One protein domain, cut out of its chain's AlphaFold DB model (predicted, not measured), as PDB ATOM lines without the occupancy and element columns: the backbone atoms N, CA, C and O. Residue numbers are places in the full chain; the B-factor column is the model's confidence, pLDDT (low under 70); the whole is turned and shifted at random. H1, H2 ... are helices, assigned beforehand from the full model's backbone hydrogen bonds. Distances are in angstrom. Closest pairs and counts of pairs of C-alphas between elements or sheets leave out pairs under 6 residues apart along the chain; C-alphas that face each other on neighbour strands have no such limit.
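This is residues 3 to 89 of the 101 residues of an uncharacterized protein of Gibberella moniliformis (strain M3125 / FGSC 7600) (UniProt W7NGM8). What does the model look like? Three helices, H1, H2 and H5, make a core with their centres in a triangle, each crossing the other two steeply. Short H3 lies near H1, short H4 makes a corner with H5, and in the long loop between them residues 54 to 59 stick out. What is its make-up? The printed part has 87 residues with five named helices, in the order H1 to H5, and no named strand: the class is all helix. It is compact, with a radius of gyration of the C-alphas of 12.3 A and spans of 31 by 31 by 21 A.

Where are the long helices? H1 is residues 3 to 25, 34.4 A from C-alpha 3 at (-31.384, -2.400, -34.929) to its last C-alpha. H5, residues 70 to 89, is 29.4 A long and ends with C-alpha 89 at (-28.230, -15.389, -43.425). Where are the others? H2 is residues 36 to 45, 14.4 A long; H3 is 49 to 52 and H4 is 65 to 68.

What touches H1? With residues 10 to 17 alone it touches H2, opposite ways at a steep tilt of 46 degrees; the closest C-alphas, Ala 13 and Ala 42, are 4.4 A apart. With residues 6 to 13 alone it touches H5, opposite ways at a steep tilt of 55 degrees; the closest C-alphas, Thr 9 and Phe 80, are 6.5 A apart. What else meets the hub, H5? H2 touches it, the same way at a steep tilt of 48 degrees, closest at the C-alphas of Leu 41 and Ala 84, 6.5 A apart; H4 touches it only at the corner, closest at the C-alphas of Trp 66 and Leu 73, 4.6 A apart. How do the backbones run? Every O i to N i+4 pair is within hydrogen-bond range in H2, against 17 of 19 in H1 and 14 of 16 in H5; H3 and H4 are too short for such a pair.

How large is it? The C-alphas farthest apart, of Tyr 3 and Asp 25, are 34.4 A apart. Is it whole and sure? The printed part has no cut; the link from H3 to H4 is long, and pLDDT is under 70 at residue 3 and residues 54 to 58.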
ATOM      1  N   TYR A   3     -31.592  -3.541 -34.030       60.97
ATOM      2  CA  TYR A   3     -31.384  -2.400 -34.929       60.97
ATOM      3  C   TYR A   3     -30.037  -1.681 -34.736       60.97
ATOM      4  O   TYR A   3     -29.391  -1.274 -35.700       60.97
ATOM      5  N   ASN A   4     -29.562  -1.562 -33.490       82.00
ATOM      6  CA  ASN A   4     -28.275  -0.920 -33.220       82.00
ATOM      7  C   ASN A   4     -27.091  -1.839 -33.578       82.00
ATOM      8  O   ASN A   4     -26.028  -1.372 -33.980       82.00
ATOM      9  N   SER A   5     -27.257  -3.160 -33.456       84.94
ATOM     10  CA  SER A   5     -26.210  -4.125 -33.814       84.94
ATOM     11  C   SER A   5     -26.010  -4.207 -35.327       84.94
ATOM     12  O   SER A   5     -24.868  -4.264 -35.787       84.94
ATOM     13  N   GLU A   6     -27.096  -4.176 -36.103       92.25
ATOM     14  CA  GLU A   6     -27.026  -4.162 -37.565       92.25
ATOM     15  C   GLU A   6     -26.334  -2.897 -38.078       92.25
ATOM     16  O   GLU A   6     -25.318  -2.997 -38.766       92.25
ATOM     17  N   LYS A   7     -26.811  -1.709 -37.674       91.31
ATOM     18  CA  LYS A   7     -26.204  -0.425 -38.062       91.31
ATOM     19  C   LYS A   7     -24.711  -0.374 -37.766       91.31
ATOM     20  O   LYS A   7     -23.932   0.058 -38.609       91.31
ATOM     21  N   ASN A   8     -24.307  -0.849 -36.589       92.50
ATOM     22  CA  ASN A   8     -22.897  -0.907 -36.225       92.50
ATOM     23  C   ASN A   8     -22.115  -1.876 -37.116       92.50
ATOM     24  O   ASN A   8     -21.001  -1.561 -37.512       92.50
ATOM     25  N   THR A   9     -22.674  -3.038 -37.454       95.31
ATOM     26  CA  THR A   9     -22.001  -4.011 -38.330       95.31
ATOM     27  C   THR A   9     -21.833  -3.455 -39.744       95.31
ATOM     28  O   THR A   9     -20.743  -3.540 -40.303       95.31
ATOM     29  N   ARG A  10     -22.866  -2.793 -40.275       94.50
ATOM     30  CA  ARG A  10     -22.829  -2.070 -41.553       94.50
ATOM     31  C   ARG A  10     -21.811  -0.929 -41.547       94.50
ATOM     32  O   ARG A  10     -21.003  -0.824 -42.459       94.50
ATOM     33  N   LEU A  11     -21.758  -0.121 -40.486       93.31
ATOM     34  CA  LEU A  11     -20.711   0.896 -40.335       93.31
ATOM     35  C   LEU A  11     -19.312   0.263 -40.348       93.31
ATOM     36  O   LEU A  11     -18.426   0.754 -41.041       93.31
ATOM     37  N   ARG A  12     -19.114  -0.846 -39.622       95.69
ATOM     38  CA  ARG A  12     -17.829  -1.559 -39.606       95.69
ATOM     39  C   ARG A  12     -17.440  -2.080 -40.987       95.69
ATOM     40  O   ARG A  12     -16.267  -1.963 -41.319       95.69
ATOM     41  N   ALA A  13     -18.386  -2.567 -41.792       96.75
ATOM     42  CA  ALA A  13     -18.123  -2.957 -43.180       96.75
ATOM     43  C   ALA A  13     -17.491  -1.800 -43.972       96.75
ATOM     44  O   ALA A  13     -16.376  -1.943 -44.473       96.75
ATOM     45  N   ARG A  14     -18.126  -0.620 -43.956       95.50
ATOM     46  CA  ARG A  14     -17.621   0.578 -44.657       95.50
ATOM     47  C   ARG A  14     -16.247   1.013 -44.168       95.50
ATOM     48  O   ARG A  14     -15.392   1.388 -44.961       95.50
ATOM     49  N   GLN A  15     -16.016   0.958 -42.858       95.38
ATOM     50  CA  GLN A  15     -14.726   1.323 -42.270       95.38
ATOM     51  C   GLN A  15     -13.610   0.345 -42.652       95.38
ATOM     52  O   GLN A  15     -12.483   0.778 -42.879       95.38
ATOM     53  N   LEU A  16     -13.913  -0.955 -42.731       96.56
ATOM     54  CA  LEU A  16     -12.967  -1.979 -43.180       96.56
ATOM     55  C   LEU A  16     -12.659  -1.834 -44.675       96.56
ATOM     56  O   LEU A  16     -11.491  -1.901 -45.048       96.56
ATOM     57  N   GLN A  17     -13.669  -1.564 -45.510       96.19
ATOM     58  CA  GLN A  17     -13.485  -1.265 -46.935       96.19
ATOM     59  C   GLN A  17     -12.590  -0.038 -47.133       96.19
ATOM     60  O   GLN A  17     -11.619  -0.103 -47.885       96.19
ATOM     61  N   LEU A  18     -12.860   1.050 -46.402       94.56
ATOM     62  CA  LEU A  18     -12.033   2.254 -46.431       94.56
ATOM     63  C   LEU A  18     -10.587   1.956 -46.023       94.56
ATOM     64  O   LEU A  18      -9.668   2.308 -46.755       94.56
ATOM     65  N   LEU A  19     -10.374   1.307 -44.871       94.62
ATOM     66  CA  LEU A  19      -9.028   0.996 -44.386       94.62
ATOM     67  C   LEU A  19      -8.265   0.105 -45.373       94.62
ATOM     68  O   LEU A  19      -7.087   0.343 -45.611       94.62
ATOM     69  N   TYR A  20      -8.929  -0.876 -45.981       94.25
ATOM     70  CA  TYR A  20      -8.318  -1.750 -46.978       94.25
ATOM     71  C   TYR A  20      -7.904  -1.005 -48.249       94.25
ATOM     72  O   TYR A  20      -6.822  -1.255 -48.768       94.25
ATOM     73  N   VAL A  21      -8.730  -0.073 -48.738       92.88
ATOM     74  CA  VAL A  21      -8.364   0.777 -49.882       92.88
ATOM     75  C   VAL A  21      -7.189   1.678 -49.523       92.88
ATOM     76  O   VAL A  21      -6.188   1.656 -50.227       92.88
ATOM     77  N   LEU A  22      -7.267   2.397 -48.400       91.56
ATOM     78  CA  LEU A  22      -6.189   3.283 -47.955       91.56
ATOM     79  C   LEU A  22      -4.874   2.529 -47.726       91.56
ATOM     80  O   LEU A  22      -3.806   3.070 -47.996       91.56
ATOM     81  N   HIS A  23      -4.941   1.277 -47.257       90.88
ATOM     82  CA  HIS A  23      -3.764   0.440 -47.037       90.88
ATOM     83  C   HIS A  23      -2.986   0.125 -48.324       90.88
ATOM     84  O   HIS A  23      -1.781  -0.114 -48.259       90.88
ATOM     85  N   LYS A  24      -3.646   0.145 -49.491       88.19
ATOM     86  CA  LYS A  24      -2.981  -0.077 -50.784       88.19
ATOM     87  C   LYS A  24      -2.036   1.063 -51.155       88.19
ATOM     88  O   LYS A  24      -1.016   0.802 -51.783       88.19
ATOM     89  N   ASP A  25      -2.368   2.284 -50.745       87.75
ATOM     90  CA  ASP A  25      -1.566   3.477 -51.026       87.75
ATOM     91  C   ASP A  25      -0.584   3.781 -49.886       87.75
ATOM     92  O   ASP A  25       0.551   4.193 -50.121       87.75
ATOM     93  N   ILE A  26      -1.008   3.570 -48.635       86.81
ATOM     94  CA  ILE A  26      -0.217   3.832 -47.428       86.81
ATOM     95  C   ILE A  26      -0.226   2.575 -46.559       86.81
ATOM     96  O   ILE A  26      -1.280   2.224 -46.031       86.81
ATOM     97  N   PRO A  27       0.920   1.914 -46.313       86.06
ATOM     98  CA  PRO A  27       0.958   0.673 -45.550       86.06
ATOM     99  C   PRO A  27       0.680   0.918 -44.060       86.06
ATOM    100  O   PRO A  27       1.582   1.042 -43.233       86.06
ATOM    101  N   TYR A  28      -0.602   0.982 -43.700       88.56
ATOM    102  CA  TYR A  28      -1.043   1.024 -42.312       88.56
ATOM    103  C   TYR A  28      -0.632  -0.244 -41.553       88.56
ATOM    104  O   TYR A  28      -0.890  -1.352 -42.034       88.56
ATOM    105  N   PRO A  29      -0.059  -0.112 -40.343       90.12
ATOM    106  CA  PRO A  29       0.235  -1.265 -39.510       90.12
ATOM    107  C   PRO A  29      -1.028  -2.086 -39.248       90.12
ATOM    108  O   PRO A  29      -2.108  -1.533 -39.037       90.12
ATOM    109  N   TYR A  30      -0.870  -3.411 -39.221       92.06
ATOM    110  CA  TYR A  30      -1.913  -4.390 -38.893       92.06
ATOM    111  C   TYR A  30      -3.043  -4.545 -39.915       92.06
ATOM    112  O   TYR A  30      -3.815  -5.496 -39.786       92.06
ATOM    113  N   ALA A  31      -3.160  -3.656 -40.904       92.12
ATOM    114  CA  ALA A  31      -4.186  -3.735 -41.941       92.12
ATOM    115  C   ALA A  31      -3.993  -4.937 -42.886       92.12
ATOM    116  O   ALA A  31      -4.957  -5.386 -43.499       92.12
ATOM    117  N   ASP A  32      -2.800  -5.536 -42.896       92.56
ATOM    118  CA  ASP A  32      -2.486  -6.836 -43.503       92.56
ATOM    119  C   ASP A  32      -3.325  -7.998 -42.936       92.56
ATOM    120  O   ASP A  32      -3.477  -9.036 -43.574       92.56
ATOM    121  N   GLN A  33      -3.919  -7.827 -41.749       94.50
ATOM    122  CA  GLN A  33      -4.840  -8.808 -41.166       94.50
ATOM    123  C   GLN A  33      -6.208  -8.855 -41.857       94.50
ATOM    124  O   GLN A  33      -6.957  -9.810 -41.631       94.50
ATOM    125  N   ILE A  34      -6.565  -7.828 -42.636       95.88
ATOM    126  CA  ILE A  34      -7.829  -7.776 -43.372       95.88
ATOM    127  C   ILE A  34      -7.706  -8.705 -44.577       95.88
ATOM    128  O   ILE A  34      -6.914  -8.459 -45.487       95.88
ATOM    129  N   THR A  35      -8.491  -9.779 -44.594       96.38
ATOM    130  CA  THR A  35      -8.431 -10.763 -45.677       96.38
ATOM    131  C   THR A  35      -9.383 -10.403 -46.817       96.38
ATOM    132  O   THR A  35     -10.302  -9.596 -46.668       96.38
ATOM    133  N   SER A  36      -9.212 -11.056 -47.969       95.81
ATOM    134  CA  SER A  36     -10.164 -10.922 -49.083       95.81
ATOM    135  C   SER A  36     -11.582 -11.364 -48.696       95.81
ATOM    136  O   SER A  36     -12.550 -10.771 -49.160       95.81
ATOM    137  N   GLU A  37     -11.720 -12.346 -47.798       97.12
ATOM    138  CA  GLU A  37     -13.023 -12.775 -47.271       97.12
ATOM    139  C   GLU A  37     -13.699 -11.686 -46.431       97.12
ATOM    140  O   GLU A  37     -14.909 -11.489 -46.537       97.12
ATOM    141  N   ASP A  38     -12.933 -10.946 -45.621       97.88
ATOM    142  CA  ASP A  38     -13.470  -9.826 -44.841       97.88
ATOM    143  C   ASP A  38     -14.053  -8.747 -45.758       97.88
ATOM    144  O   ASP A  38     -15.128  -8.206 -45.489       97.88
ATOM    145  N   ILE A  39     -13.367  -8.472 -46.869       97.56
ATOM    146  CA  ILE A  39     -13.812  -7.507 -47.874       97.56
ATOM    147  C   ILE A  39     -15.000  -8.031 -48.676       97.56
ATOM    148  O   ILE A  39     -15.921  -7.262 -48.938       97.56
ATOM    149  N   ALA A  40     -15.048  -9.324 -49.003       97.31
ATOM    150  CA  ALA A  40     -16.214  -9.927 -49.646       97.31
ATOM    151  C   ALA A  40     -17.473  -9.794 -48.769       97.31
ATOM    152  O   ALA A  40     -18.514  -9.352 -49.252       97.31
ATOM    153  N   LEU A  41     -17.363 -10.079 -47.465       97.69
ATOM    154  CA  LEU A  41     -18.456  -9.879 -46.506       97.69
ATOM    155  C   LEU A  41     -18.864  -8.405 -46.395       97.69
ATOM    156  O   LEU A  41     -20.053  -8.091 -46.345       97.69
ATOM    157  N   ALA A  42     -17.893  -7.491 -46.354       97.19
ATOM    158  CA  ALA A  42     -18.177  -6.062 -46.291       97.19
ATOM    159  C   ALA A  42     -18.882  -5.551 -47.559       97.19
ATOM    160  O   ALA A  42     -19.854  -4.809 -47.446       97.19
ATOM    161  N   ASN A  43     -18.454  -6.006 -48.740       96.56
ATOM    162  CA  ASN A  43     -19.078  -5.679 -50.023       96.56
ATOM    163  C   ASN A  43     -20.501  -6.235 -50.139       96.56
ATOM    164  O   ASN A  43     -21.362  -5.548 -50.674       96.56
ATOM    165  N   ALA A  44     -20.767  -7.434 -49.614       95.69
ATOM    166  CA  ALA A  44     -22.115  -7.999 -49.593       95.69
ATOM    167  C   ALA A  44     -23.073  -7.178 -48.710       95.69
ATOM    168  O   ALA A  44     -24.227  -6.965 -49.069       95.69
ATOM    169  N   LEU A  45     -22.595  -6.677 -47.564       94.31
ATOM    170  CA  LEU A  45     -23.409  -5.842 -46.677       94.31
ATOM    171  C   LEU A  45     -23.593  -4.412 -47.196       94.31
ATOM    172  O   LEU A  45     -24.676  -3.842 -47.065       94.31
ATOM    173  N   GLU A  46     -22.525  -3.808 -47.713       94.31
ATOM    174  CA  GLU A  46     -22.459  -2.396 -48.094       94.31
ATOM    175  C   GLU A  46     -21.741  -2.240 -49.451       94.31
ATOM    176  O   GLU A  46     -20.596  -1.777 -49.509       94.31
ATOM    177  N   PRO A  47     -22.395  -2.607 -50.570       93.69
ATOM    178  CA  PRO A  47     -21.782  -2.547 -51.901       93.69
ATOM    179  C   PRO A  47     -21.495  -1.107 -52.354       93.69
ATOM    180  O   PRO A  47     -20.467  -0.838 -52.968       93.69
ATOM    181  N   CYS A  48     -22.353  -0.153 -51.980       90.00
ATOM    182  CA  CYS A  48     -22.240   1.260 -52.361       90.00
ATOM    183  C   CYS A  48     -21.595   2.122 -51.262       90.00
ATOM    184  O   CYS A  48     -21.950   3.289 -51.079       90.00
ATOM    185  N   TRP A  49     -20.671   1.555 -50.480       89.94
ATOM    186  CA  TRP A  49     -20.073   2.225 -49.319       89.94
ATOM    187  C   TRP A  49     -19.407   3.569 -49.659       89.94
ATOM    188  O   TRP A  49     -19.414   4.479 -48.827       89.94
ATOM    189  N   THR A  50     -18.896   3.728 -50.883       87.88
ATOM    190  CA  THR A  50     -18.263   4.959 -51.380       87.88
ATOM    191  C   THR A  50     -19.218   6.150 -51.422       87.88
ATOM    192  O   THR A  50     -18.769   7.281 -51.258       87.88
ATOM    193  N   HIS A  51     -20.538   5.938 -51.514       83.56
ATOM    194  CA  HIS A  51     -21.522   7.022 -51.379       83.56
ATOM    195  C   HIS A  51     -21.435   7.710 -50.009       83.56
ATOM    196  O   HIS A  51     -21.742   8.894 -49.886       83.56
ATOM    197  N   SER A  52     -20.964   6.997 -48.978       73.81
ATOM    198  CA  SER A  52     -20.728   7.586 -47.656       73.81
ATOM    199  C   SER A  52     -19.569   8.589 -47.658       73.81
ATOM    200  O   SER A  52     -19.554   9.475 -46.814       73.81
ATOM    201  N   LEU A  53     -18.622   8.489 -48.599       74.25
ATOM    202  CA  LEU A  53     -17.508   9.436 -48.736       74.25
ATOM    203  C   LEU A  53     -17.951  10.760 -49.367       74.25
ATOM    204  O   LEU A  53     -17.375  11.803 -49.078       74.25
ATOM    205  N   ALA A  54     -18.991  10.727 -50.203       68.69
ATOM    206  CA  ALA A  54     -19.534  11.910 -50.864       68.69
ATOM    207  C   ALA A  54     -20.408  12.778 -49.937       68.69
ATOM    208  O   ALA A  54     -20.822  13.870 -50.326       68.69
ATOM    209  N   SER A  55     -20.721  12.310 -48.721       68.94
ATOM    210  CA  SER A  55     -21.599  13.024 -47.794       68.94
ATOM    211  C   SER A  55     -20.808  13.954 -46.860       68.94
ATOM    212  O   SER A  55     -20.138  13.469 -45.948       68.94
ATOM    213  N   PRO A  56     -20.952  15.290 -46.968       65.12
ATOM    214  CA  PRO A  56     -20.246  16.230 -46.092       65.12
ATOM    215  C   PRO A  56     -20.712  16.171 -44.628       65.12
ATOM    216  O   PRO A  56     -20.042  16.696 -43.744       65.12
ATOM    217  N   LYS A  57     -21.858  15.533 -44.345       66.38
ATOM    218  CA  LYS A  57     -22.405  15.416 -42.983       66.38
ATOM    219  C   LYS A  57     -21.776  14.286 -42.165       66.38
ATOM    220  O   LYS A  57     -21.880  14.314 -40.945       66.38
ATOM    221  N   HIS A  58     -21.159  13.294 -42.808       63.38
ATOM    222  CA  HIS A  58     -20.616  12.120 -42.124       63.38
ATOM    223  C   HIS A  58     -19.307  11.691 -42.782       63.38
ATOM    224  O   HIS A  58     -19.303  10.855 -43.681       63.38
ATOM    225  N   VAL A  59     -18.189  12.247 -42.311       73.38
ATOM    226  CA  VAL A  59     -16.863  11.805 -42.752       73.38
ATOM    227  C   VAL A  59     -16.658  10.368 -42.274       73.38
ATOM    228  O   VAL A  59     -16.513  10.108 -41.078       73.38
ATOM    229  N   LEU A  60     -16.684   9.418 -43.207       82.56
ATOM    230  CA  LEU A  60     -16.363   8.028 -42.917       82.56
ATOM    231  C   LEU A  60     -14.861   7.917 -42.622       82.56
ATOM    232  O   LEU A  60     -14.031   8.190 -43.483       82.56
ATOM    233  N   THR A  61     -14.517   7.486 -41.411       87.50
ATOM    234  CA  THR A  61     -13.138   7.211 -40.982       87.50
ATOM    235  C   THR A  61     -13.051   5.848 -40.305       87.50
ATOM    236  O   THR A  61     -14.067   5.297 -39.875       87.50
ATOM    237  N   HIS A  62     -11.844   5.292 -40.192       86.19
ATOM    238  CA  HIS A  62     -11.588   4.099 -39.385       86.19
ATOM    239  C   HIS A  62     -11.065   4.491 -37.986       86.19
ATOM    240  O   HIS A  62     -10.396   5.518 -37.853       86.19
ATOM    241  N   PRO A  63     -11.341   3.703 -36.929       90.62
ATOM    242  CA  PRO A  63     -10.782   3.955 -35.601       90.62
ATOM    243  C   PRO A  63      -9.252   3.877 -35.585       90.62
ATOM    244  O   PRO A  63      -8.668   2.900 -36.061       90.62
ATOM    245  N   TRP A  64      -8.604   4.871 -34.976       90.50
ATOM    246  CA  TRP A  64      -7.141   4.968 -34.898       90.50
ATOM    247  C   TRP A  64      -6.499   3.776 -34.172       90.50
ATOM    248  O   TRP A  64      -5.401   3.327 -34.498       90.50
ATOM    249  N   GLU A  65      -7.203   3.177 -33.214       93.00
ATOM    250  CA  GLU A  65      -6.720   2.019 -32.470       93.00
ATOM    251  C   GLU A  65      -6.480   0.798 -33.359       93.00
ATOM    252  O   GLU A  65      -5.700  -0.070 -32.970       93.00
ATOM    253  N   TRP A  66      -7.144   0.699 -34.516       93.62
ATOM    254  CA  TRP A  66      -6.973  -0.432 -35.433       93.62
ATOM    255  C   TRP A  66      -5.571  -0.462 -36.028       93.62
ATOM    256  O   TRP A  66      -5.004  -1.540 -36.177       93.62
ATOM    257  N   VAL A  67      -4.999   0.716 -36.278       91.06
ATOM    258  CA  VAL A  67      -3.661   0.873 -36.860       91.06
ATOM    259  C   VAL A  67      -2.573   1.049 -35.796       91.06
ATOM    260  O   VAL A  67      -1.398   0.844 -36.073       91.06
ATOM    261  N   MET A  68      -2.943   1.346 -34.547       91.12
ATOM    262  CA  MET A  68      -1.988   1.456 -33.432       91.12
ATOM    263  C   MET A  68      -1.824   0.165 -32.625       91.12
ATOM    264  O   MET A  68      -0.766  -0.076 -32.044       91.12
ATOM    265  N   LYS A  69      -2.865  -0.673 -32.534       90.94
ATOM    266  CA  LYS A  69      -2.890  -1.836 -31.635       90.94
ATOM    267  C   LYS A  69      -3.264  -3.104 -32.397       90.94
ATOM    268  O   LYS A  69      -4.436  -3.315 -32.699       90.94
ATOM    269  N   LYS A  70      -2.309  -4.033 -32.555       84.06
ATOM    270  CA  LYS A  70      -2.503  -5.326 -33.251       84.06
ATOM    271  C   LYS A  70      -3.794  -6.052 -32.860       84.06
ATOM    272  O   LYS A  70      -4.540  -6.515 -33.716       84.06
ATOM    273  N   ARG A  71      -4.057  -6.150 -31.551       92.75
ATOM    274  CA  ARG A  71      -5.216  -6.876 -31.001       92.75
ATOM    275  C   ARG A  71      -6.553  -6.185 -31.280       92.75
ATOM    276  O   ARG A  71      -7.576  -6.861 -31.254       92.75
ATOM    277  N   SER A  72      -6.549  -4.875 -31.529       94.12
ATOM    278  CA  SER A  72      -7.766  -4.096 -31.761       94.12
ATOM    279  C   SER A  72      -8.442  -4.535 -33.056       94.12
ATOM    280  O   SER A  72      -9.567  -5.036 -33.023       94.12
ATOM    281  N   LEU A  73      -7.720  -4.462 -34.180       94.38
ATOM    282  CA  LEU A  73      -8.256  -4.867 -35.477       94.38
ATOM    283  C   LEU A  73      -8.598  -6.363 -35.506       94.38
ATOM    284  O   LEU A  73      -9.688  -6.726 -35.939       94.38
ATOM    285  N   ALA A  74      -7.746  -7.221 -34.932       95.31
ATOM    286  CA  ALA A  74      -8.016  -8.657 -34.822       95.31
ATOM    287  C   ALA A  74      -9.354  -8.964 -34.117       95.31
ATOM    288  O   ALA A  74     -10.132  -9.810 -34.568       95.31
ATOM    289  N   ALA A  75      -9.637  -8.274 -33.006       96.00
ATOM    290  CA  ALA A  75     -10.883  -8.438 -32.262       96.00
ATOM    291  C   ALA A  75     -12.096  -7.937 -33.062       96.00
ATOM    292  O   ALA A  75     -13.140  -8.598 -33.071       96.00
ATOM    293  N   VAL A  76     -11.951  -6.807 -33.766       95.88
ATOM    294  CA  VAL A  76     -13.001  -6.283 -34.647       95.88
ATOM    295  C   VAL A  76     -13.306  -7.253 -35.777       95.88
ATOM    296  O   VAL A  76     -14.474  -7.588 -35.947       95.88
ATOM    297  N   LEU A  77     -12.299  -7.752 -36.498       97.25
ATOM    298  CA  LEU A  77     -12.486  -8.693 -37.606       97.25
ATOM    299  C   LEU A  77     -13.213  -9.960 -37.145       97.25
ATOM    300  O   LEU A  77     -14.201 -10.369 -37.753       97.25
ATOM    301  N   ARG A  78     -12.807 -10.539 -36.006       97.00
ATOM    302  CA  ARG A  78     -13.489 -11.712 -35.437       97.00
ATOM    303  C   ARG A  78     -14.966 -11.431 -35.147       97.00
ATOM    304  O   ARG A  78     -15.817 -12.245 -35.497       97.00
ATOM    305  N   SER A  79     -15.280 -10.296 -34.517       96.50
ATOM    306  CA  SER A  79     -16.669  -9.922 -34.216       96.50
ATOM    307  C   SER A  79     -17.471  -9.619 -35.482       96.50
ATOM    308  O   SER A  79     -18.629 -10.027 -35.590       96.50
ATOM    309  N   PHE A  80     -16.851  -8.931 -36.442       97.50
ATOM    310  CA  PHE A  80     -17.447  -8.554 -37.713       97.50
ATOM    311  C   PHE A  80     -17.859  -9.787 -38.510       97.50
ATOM    312  O   PHE A  80     -19.031  -9.895 -38.846       97.50
ATOM    313  N   ARG A  81     -16.965 -10.765 -38.704       97.94
ATOM    314  CA  ARG A  81     -17.255 -12.011 -39.439       97.94
ATOM    315  C   ARG A  81     -18.504 -12.723 -38.922       97.94
ATOM    316  O   ARG A  81     -19.372 -13.094 -39.704       97.94
ATOM    317  N   VAL A  82     -18.616 -12.884 -37.601       96.69
ATOM    318  CA  VAL A  82     -19.767 -13.560 -36.974       96.69
ATOM    319  C   VAL A  82     -21.060 -12.781 -37.210       96.69
ATOM    320  O   VAL A  82     -22.089 -13.376 -37.514       96.69
ATOM    321  N   LYS A  83     -21.025 -11.455 -37.058       95.75
ATOM    322  CA  LYS A  83     -22.215 -10.612 -37.220       95.75
ATOM    323  C   LYS A  83     -22.616 -10.447 -38.681       95.75
ATOM    324  O   LYS A  83     -23.802 -10.462 -38.967       95.75
ATOM    325  N   ALA A  84     -21.647 -10.317 -39.581       95.69
ATOM    326  CA  ALA A  84     -21.876 -10.163 -41.007       95.69
ATOM    327  C   ALA A  84     -22.570 -11.394 -41.586       95.69
ATOM    328  O   ALA A  84     -23.614 -11.247 -42.206       95.69
ATOM    329  N   LYS A  85     -22.065 -12.598 -41.282       95.31
ATOM    330  CA  LYS A  85     -22.709 -13.854 -41.692       95.31
ATOM    331  C   LYS A  85     -24.143 -13.943 -41.176       95.31
ATOM    332  O   LYS A  85     -25.056 -14.065 -41.970       95.31
ATOM    333  N   LYS A  86     -24.359 -13.700 -39.876       94.06
ATOM    334  CA  LYS A  86     -25.712 -13.684 -39.290       94.06
ATOM    335  C   LYS A  86     -26.670 -12.698 -39.958       94.06
ATOM    336  O   LYS A  86     -27.859 -12.971 -40.001       94.06
ATOM    337  N   LEU A  87     -26.185 -11.535 -40.395       93.38
ATOM    338  CA  LEU A  87     -27.020 -10.552 -41.089       93.38
ATOM    339  C   LEU A  87     -27.345 -10.987 -42.515       93.38
ATOM    340  O   LEU A  87     -28.476 -10.793 -42.936       93.38
ATOM    341  N   LEU A  88     -26.381 -11.570 -43.229       92.00
ATOM    342  CA  LEU A  88     -26.587 -12.093 -44.581       92.00
ATOM    343  C   LEU A  88     -27.518 -13.312 -44.568       92.00
ATOM    344  O   LEU A  88     -28.441 -13.366 -45.366       92.00
ATOM    345  N   ASP A  89     -27.354 -14.222 -43.607       90.00
ATOM    346  CA  ASP A  89     -28.230 -15.389 -43.425       90.00
ATOM    347  C   ASP A  89     -29.664 -14.988 -43.025       90.00
ATOM    348  O   ASP A  89     -30.610 -15.742 -43.236       90.00
TER     349      ASP A  89